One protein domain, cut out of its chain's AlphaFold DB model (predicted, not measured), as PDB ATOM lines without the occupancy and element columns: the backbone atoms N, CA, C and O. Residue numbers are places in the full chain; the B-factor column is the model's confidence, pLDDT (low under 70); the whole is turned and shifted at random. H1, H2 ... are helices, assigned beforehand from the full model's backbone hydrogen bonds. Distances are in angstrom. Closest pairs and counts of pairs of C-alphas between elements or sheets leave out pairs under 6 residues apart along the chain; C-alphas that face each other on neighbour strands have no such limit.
ATOM      1  N   THR A  37      87.399 191.824 187.594       79.44
ATOM      2  CA  THR A  37      88.293 192.306 186.521       79.44
ATOM      3  C   THR A  37      87.642 193.374 185.644       79.44
ATOM      4  O   THR A  37      88.333 194.048 184.882       79.44
ATOM      5  N   ASP A  38      86.326 193.541 185.771       83.00
ATOM      6  CA  ASP A  38      85.523 194.483 185.004       83.00
ATOM      7  C   ASP A  38      85.971 195.932 185.234       83.00
ATOM      8  O   ASP A  38      86.195 196.668 184.284       83.00
ATOM      9  N   ILE A  39      86.255 196.320 186.481       89.12
ATOM     10  CA  ILE A  39      86.599 197.709 186.833       89.12
ATOM     11  C   ILE A  39      87.851 198.190 186.083       89.12
ATOM     12  O   ILE A  39      87.856 199.268 185.491       89.12
ATOM     13  N   ILE A  40      88.915 197.384 186.082       91.81
ATOM     14  CA  ILE A  40      90.173 197.734 185.403       91.81
ATOM     15  C   ILE A  40      89.969 197.727 183.883       91.81
ATOM     16  O   ILE A  40      90.432 198.637 183.199       91.81
ATOM     17  N   CYS A  41      89.246 196.733 183.360       91.94
ATOM     18  CA  CYS A  41      88.942 196.633 181.935       91.94
ATOM     19  C   CYS A  41      88.141 197.848 181.439       91.94
ATOM     20  O   CYS A  41      88.506 198.464 180.436       91.94
ATOM     21  N   CYS A  42      87.109 198.256 182.180       93.88
ATOM     22  CA  CYS A  42      86.299 199.430 181.871       93.88
ATOM     23  C   CYS A  42      87.127 200.717 181.868       93.88
ATOM     24  O   CYS A  42      86.990 201.517 180.947       93.88
ATOM     25  N   LEU A  43      88.007 200.923 182.855       95.88
ATOM     26  CA  LEU A  43      88.862 202.115 182.899       95.88
ATOM     27  C   LEU A  43      89.807 202.189 181.694       95.88
ATOM     28  O   LEU A  43      89.907 203.238 181.058       95.88
ATOM     29  N   LEU A  44      90.457 201.076 181.342       96.62
ATOM     30  CA  LEU A  44      91.317 201.007 180.158       96.62
ATOM     31  C   LEU A  44      90.530 201.281 178.871       96.62
ATOM     32  O   LEU A  44      90.996 202.031 178.013       96.62
ATOM     33  N   PHE A  45      89.323 200.723 178.754       96.44
ATOM     34  CA  PHE A  45      88.453 200.956 177.607       96.44
ATOM     35  C   PHE A  45      88.045 202.430 177.486       96.44
ATOM     36  O   PHE A  45      88.132 203.002 176.402       96.44
ATOM     37  N   LEU A  46      87.673 203.080 178.591       97.69
ATOM     38  CA  LEU A  46      87.316 204.502 178.588       97.69
ATOM     39  C   LEU A  46      88.500 205.398 178.207       97.69
ATOM     40  O   LEU A  46      88.319 206.334 177.429       97.69
ATOM     41  N   ILE A  47      89.707 205.099 178.696       98.19
ATOM     42  CA  ILE A  47      90.929 205.814 178.296       98.19
ATOM     43  C   ILE A  47      91.175 205.647 176.794       98.19
ATOM     44  O   ILE A  47      91.465 206.626 176.107       98.19
ATOM     45  N   PHE A  48      91.025 204.429 176.273       98.00
ATOM     46  CA  PHE A  48      91.191 204.150 174.851       98.00
ATOM     47  C   PHE A  48      90.184 204.925 173.990       98.00
ATOM     48  O   PHE A  48      90.582 205.608 173.046       98.00
ATOM     49  N   ILE A  49      88.898 204.892 174.350       98.31
ATOM     50  CA  ILE A  49      87.854 205.669 173.666       98.31
ATOM     51  C   ILE A  49      88.149 207.171 173.752       98.31
ATOM     52  O   ILE A  49      88.059 207.865 172.742       98.31
ATOM     53  N   GLY A  50      88.564 207.675 174.918       98.31
ATOM     54  CA  GLY A  50      88.980 209.068 175.082       98.31
ATOM     55  C   GLY A  50      90.132 209.445 174.146       98.31
ATOM     56  O   GLY A  50      90.060 210.466 173.464       98.31
ATOM     57  N   GLY A  51      91.152 208.590 174.040       98.06
ATOM     58  CA  GLY A  51      92.263 208.766 173.106       98.06
ATOM     59  C   GLY A  51      91.806 208.821 171.646       98.06
ATOM     60  O   GLY A  51      92.222 209.711 170.906       98.06
ATOM     61  N   LEU A  52      90.893 207.933 171.241       98.06
ATOM     62  CA  LEU A  52      90.321 207.948 169.891       98.06
ATOM     63  C   LEU A  52      89.534 209.228 169.603       98.06
ATOM     64  O   LEU A  52      89.668 209.788 168.516       98.06
ATOM     65  N   VAL A  53      88.752 209.719 170.566       98.06
ATOM     66  CA  VAL A  53      88.012 210.984 170.421       98.06
ATOM     67  C   VAL A  53      88.974 212.158 170.237       98.06
ATOM     68  O   VAL A  53      88.753 212.996 169.363       98.06
ATOM     69  N   VAL A  54      90.068 212.207 171.002       97.94
ATOM     70  CA  VAL A  54      91.096 213.250 170.853       97.94
ATOM     71  C   VAL A  54      91.730 213.202 169.463       97.94
ATOM     72  O   VAL A  54      91.817 214.236 168.800       97.94
ATOM     73  N   VAL A  55      92.122 212.014 168.993       97.12
ATOM     74  CA  VAL A  55      92.693 211.834 167.647       97.12
ATOM     75  C   VAL A  55      91.690 212.239 166.567       97.12
ATOM     76  O   VAL A  55      92.066 212.935 165.626       97.12
ATOM     77  N   ALA A  56      90.416 211.874 166.716       95.00
ATOM     78  CA  ALA A  56      89.366 212.272 165.786       95.00
ATOM     79  C   ALA A  56      89.237 213.800 165.722       95.00
ATOM     80  O   ALA A  56      89.299 214.369 164.635       95.00
ATOM     81  N   ILE A  57      89.133 214.484 166.868       96.19
ATOM     82  CA  ILE A  57      89.055 215.955 166.916       96.19
ATOM     83  C   ILE A  57      90.289 216.585 166.268       96.19
ATOM     84  O   ILE A  57      90.148 217.522 165.485       96.19
ATOM     85  N   PHE A  58      91.484 216.070 166.560       96.56
ATOM     86  CA  PHE A  58      92.720 216.553 165.950       96.56
ATOM     87  C   PHE A  58      92.678 216.411 164.420       96.56
ATOM     88  O   PHE A  58      92.916 217.383 163.705       96.56
ATOM     89  N   ALA A  59      92.282 215.245 163.909       93.75
ATOM     90  CA  ALA A  59      92.140 215.006 162.476       93.75
ATOM     91  C   ALA A  59      91.086 215.920 161.826       93.75
ATOM     92  O   ALA A  59      91.317 216.422 160.733       93.75
ATOM     93  N   PHE A  60      89.967 216.202 162.497       91.81
ATOM     94  CA  PHE A  60      88.960 217.138 161.982       91.81
ATOM     95  C   PHE A  60      89.415 218.600 162.011       91.81
ATOM     96  O   PHE A  60      88.985 219.389 161.174       91.81
ATOM     97  N   LYS A  61      90.238 218.990 162.992       93.38
ATOM     98  CA  LYS A  61      90.728 220.369 163.131       93.38
ATOM     99  C   LYS A  61      91.855 220.692 162.157       93.38
ATOM    100  O   LYS A  61      91.903 221.817 161.670       93.38
ATOM    101  N   TYR A  62      92.754 219.739 161.918       92.06
ATOM    102  CA  TYR A  62      93.963 219.953 161.117       92.06
ATOM    103  C   TYR A  62      93.948 219.237 159.761       92.06
ATOM    104  O   TYR A  62      94.784 219.539 158.915       92.06
ATOM    105  N   GLY A  63      93.032 218.295 159.544       88.88
ATOM    106  CA  GLY A  63      92.847 217.609 158.266       88.88
ATOM    107  C   GLY A  63      91.750 218.237 157.408       88.88
ATOM    108  O   GLY A  63      90.975 219.073 157.872       88.88
ATOM    109  N   ASP A  64      91.664 217.797 156.150       88.81
ATOM    110  CA  ASP A  64      90.579 218.172 155.241       88.81
ATOM    111  C   ASP A  64      89.578 217.008 155.075       88.81
ATOM    112  O   ASP A  64      89.867 216.037 154.367       88.81
ATOM    113  N   PRO A  65      88.386 217.063 155.706       86.12
ATOM    114  CA  PRO A  65      87.385 216.000 155.596       86.12
ATOM    115  C   PRO A  65      86.777 215.888 154.190       86.12
ATOM    116  O   PRO A  65      86.155 214.869 153.874       86.12
ATOM    117  N   LYS A  66      86.946 216.897 153.324       84.75
ATOM    118  CA  LYS A  66      86.395 216.877 151.959       84.75
ATOM    119  C   LYS A  66      87.059 215.814 151.097       84.75
ATOM    120  O   LYS A  66      86.391 215.252 150.233       84.75
ATOM    121  N   LEU A  67      88.319 215.491 151.382       84.75
ATOM    122  CA  LEU A  67      89.063 214.460 150.667       84.75
ATOM    123  C   LEU A  67      88.457 213.055 150.856       84.75
ATOM    124  O   LEU A  67      88.650 212.189 150.011       84.75
ATOM    125  N   LEU A  68      87.703 212.828 151.940       86.19
ATOM    126  CA  LEU A  68      86.988 211.569 152.181       86.19
ATOM    127  C   LEU A  68      85.583 211.551 151.569       86.19
ATOM    128  O   LEU A  68      85.077 210.486 151.226       86.19
ATOM    129  N   LEU A  69      84.930 212.714 151.483       87.62
ATOM    130  CA  LEU A  69      83.532 212.815 151.056       87.62
ATOM    131  C   LEU A  69      83.386 212.904 149.534       87.62
ATOM    132  O   LEU A  69      82.402 212.417 148.979       87.62
ATOM    133  N   TYR A  70      84.341 213.559 148.872       88.88
ATOM    134  CA  TYR A  70      84.270 213.854 147.448       88.88
ATOM    135  C   TYR A  70      85.254 212.994 146.649       88.88
ATOM    136  O   TYR A  70      86.417 212.862 147.033       88.88
ATOM    137  N   PRO A  71      84.820 212.425 145.512       87.38
ATOM    138  CA  PRO A  71      85.710 211.695 144.626       87.38
ATOM    139  C   PRO A  71      86.683 212.641 143.907       87.38
ATOM    140  O   PRO A  71      86.345 213.786 143.578       87.38
ATOM    141  N   VAL A  72      87.880 212.125 143.628       90.31
ATOM    142  CA  VAL A  72      88.951 212.804 142.885       90.31
ATOM    143  C   VAL A  72      88.925 212.370 141.418       90.31
ATOM    144  O   VAL A  72      88.694 211.196 141.122       90.31
ATOM    145  N   ASN A  73      89.154 213.299 140.488       88.19
ATOM    146  CA  ASN A  73      89.299 212.966 139.068       88.19
ATOM    147  C   ASN A  73      90.729 212.473 138.739       88.19
ATOM    148  O   ASN A  73      91.620 212.486 139.585       88.19
ATOM    149  N   SER A  74      90.977 212.068 137.486       89.56
ATOM    150  CA  SER A  74      92.301 211.600 137.027       89.56
ATOM    151  C   SER A  74      93.419 212.651 137.102       89.56
ATOM    152  O   SER A  74      94.588 212.293 137.017       89.56
ATOM    153  N   ASN A  75      93.073 213.930 137.261       88.56
ATOM    154  CA  ASN A  75      94.015 215.038 137.415       88.56
ATOM    155  C   ASN A  75      94.255 215.406 138.894       88.56
ATOM    156  O   ASN A  75      94.872 216.437 139.166       88.56
ATOM    157  N   ASN A  76      93.786 214.578 139.838       85.19
ATOM    158  CA  ASN A  76      93.839 214.799 141.288       85.19
ATOM    159  C   ASN A  76      93.070 216.044 141.764       85.19
ATOM    160  O   ASN A  76      93.442 216.691 142.742       85.19
ATOM    161  N   GLU A  77      91.975 216.379 141.087       89.19
ATOM    162  CA  GLU A  77      91.106 217.501 141.444       89.19
ATOM    163  C   GLU A  77      89.830 216.996 142.113       89.19
ATOM    164  O   GLU A  77      89.219 216.018 141.663       89.19
ATOM    165  N   LEU A  78      89.401 217.683 143.173       90.50
ATOM    166  CA  LEU A  78      88.153 217.371 143.860       90.50
ATOM    167  C   LEU A  78      86.972 217.990 143.113       90.50
ATOM    168  O   LEU A  78      86.972 219.179 142.766       90.50
ATOM    169  N   CYS A  79      85.939 217.176 142.885       85.31
ATOM    170  CA  CYS A  79      84.735 217.600 142.178       85.31
ATOM    171  C   CYS A  79      84.066 218.790 142.891       85.31
ATOM    172  O   CYS A  79      83.725 218.699 144.067       85.31
ATOM    173  N   GLY A  80      83.889 219.912 142.186       86.69
ATOM    174  CA  GLY A  80      83.273 221.131 142.728       86.69
ATOM    175  C   GLY A  80      84.194 222.027 143.568       86.69
ATOM    176  O   GLY A  80      83.754 223.096 143.985       86.69
ATOM    177  N   TYR A  81      85.457 221.639 143.786       82.44
ATOM    178  CA  TYR A  81      86.412 222.401 144.605       82.44
ATOM    179  C   TYR A  81      87.757 222.707 143.919       82.44
ATOM    180  O   TYR A  81      88.482 223.579 144.398       82.44
ATOM    181  N   GLY A  82      88.088 222.046 142.804       78.69
ATOM    182  CA  GLY A  82      89.327 222.277 142.048       78.69
ATOM    183  C   GLY A  82      90.538 221.521 142.612       78.69
ATOM    184  O   GLY A  82      90.386 220.476 143.249       78.69
ATOM    185  N   LYS A  83      91.754 222.028 142.364       75.56
ATOM    186  CA  LYS A  83      92.997 221.447 142.903       75.56
ATOM    187  C   LYS A  83      93.113 221.709 144.405       75.56
ATOM    188  O   LYS A  83      93.290 222.851 144.817       75.56
ATOM    189  N   GLN A  84      93.032 220.646 145.200       69.25
ATOM    190  CA  GLN A  84      93.312 220.662 146.646       69.25
ATOM    191  C   GLN A  84      94.508 219.780 147.032       69.25
ATOM    192  O   GLN A  84      94.868 219.739 148.205       69.25
ATOM    193  N   MET A  85      95.105 219.083 146.058       60.56
ATOM    194  CA  MET A  85      96.308 218.263 146.222       60.56
ATOM    195  C   MET A  85      97.481 218.869 145.460       60.56
ATOM    196  O   MET A  85      97.251 219.373 144.333       60.56
TER     197      MET A  85
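AT A GLANCE: This is residues 37 to 85 of the 85 residues of the protein "Solute carrier family 44 (Choline transporter-like protein), member 2/4/5" of Mytilus galloprovincialis (UniProt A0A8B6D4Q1). One long helix, H1, stands free and makes most of the length of a thin rod; beyond its far end come a single short turn of helix, H2, and then a small looped tail, residues 70 to 85, that folds back on itself. The printed part has 49 residues with two named helices, H1 then H2, and no named strand; the class is all helix. It is extended, with a radius of gyration of the C-alphas of 17.8 A, and spans 54 by 17 by 13 A.

HOW THE PARTS SIT: Start with H1, residues 38 to 62, where every O i to N i+4 pair is within hydrogen-bond range. A tight link of 3 residues leads you to H2, residues 66 to 69, which is apart from H1; H2 is too short for such a pair, but its one O i to N i+3 pair is within range. Farther on, residues 77 to 78 pair with residues 82 to 83, antiparallel.

IN THESE COORDINATES: Find C-alpha 38 at (85.523, 194.483, 185.004); from there H1 runs 35.9 A to C-alpha 62 at (93.963, 219.953, 161.117). H2 ends at C-alpha 69, at (83.532, 212.815, 151.056).

THE WHOLE: Look at Thr 37 and Asn 75, whose C-alphas are the two farthest apart, 54.4 A. The printed part has no cut and ends at Met 85, the chain's last residue. Its mean pLDDT is 89.8, with residues 84 to 85 under 70.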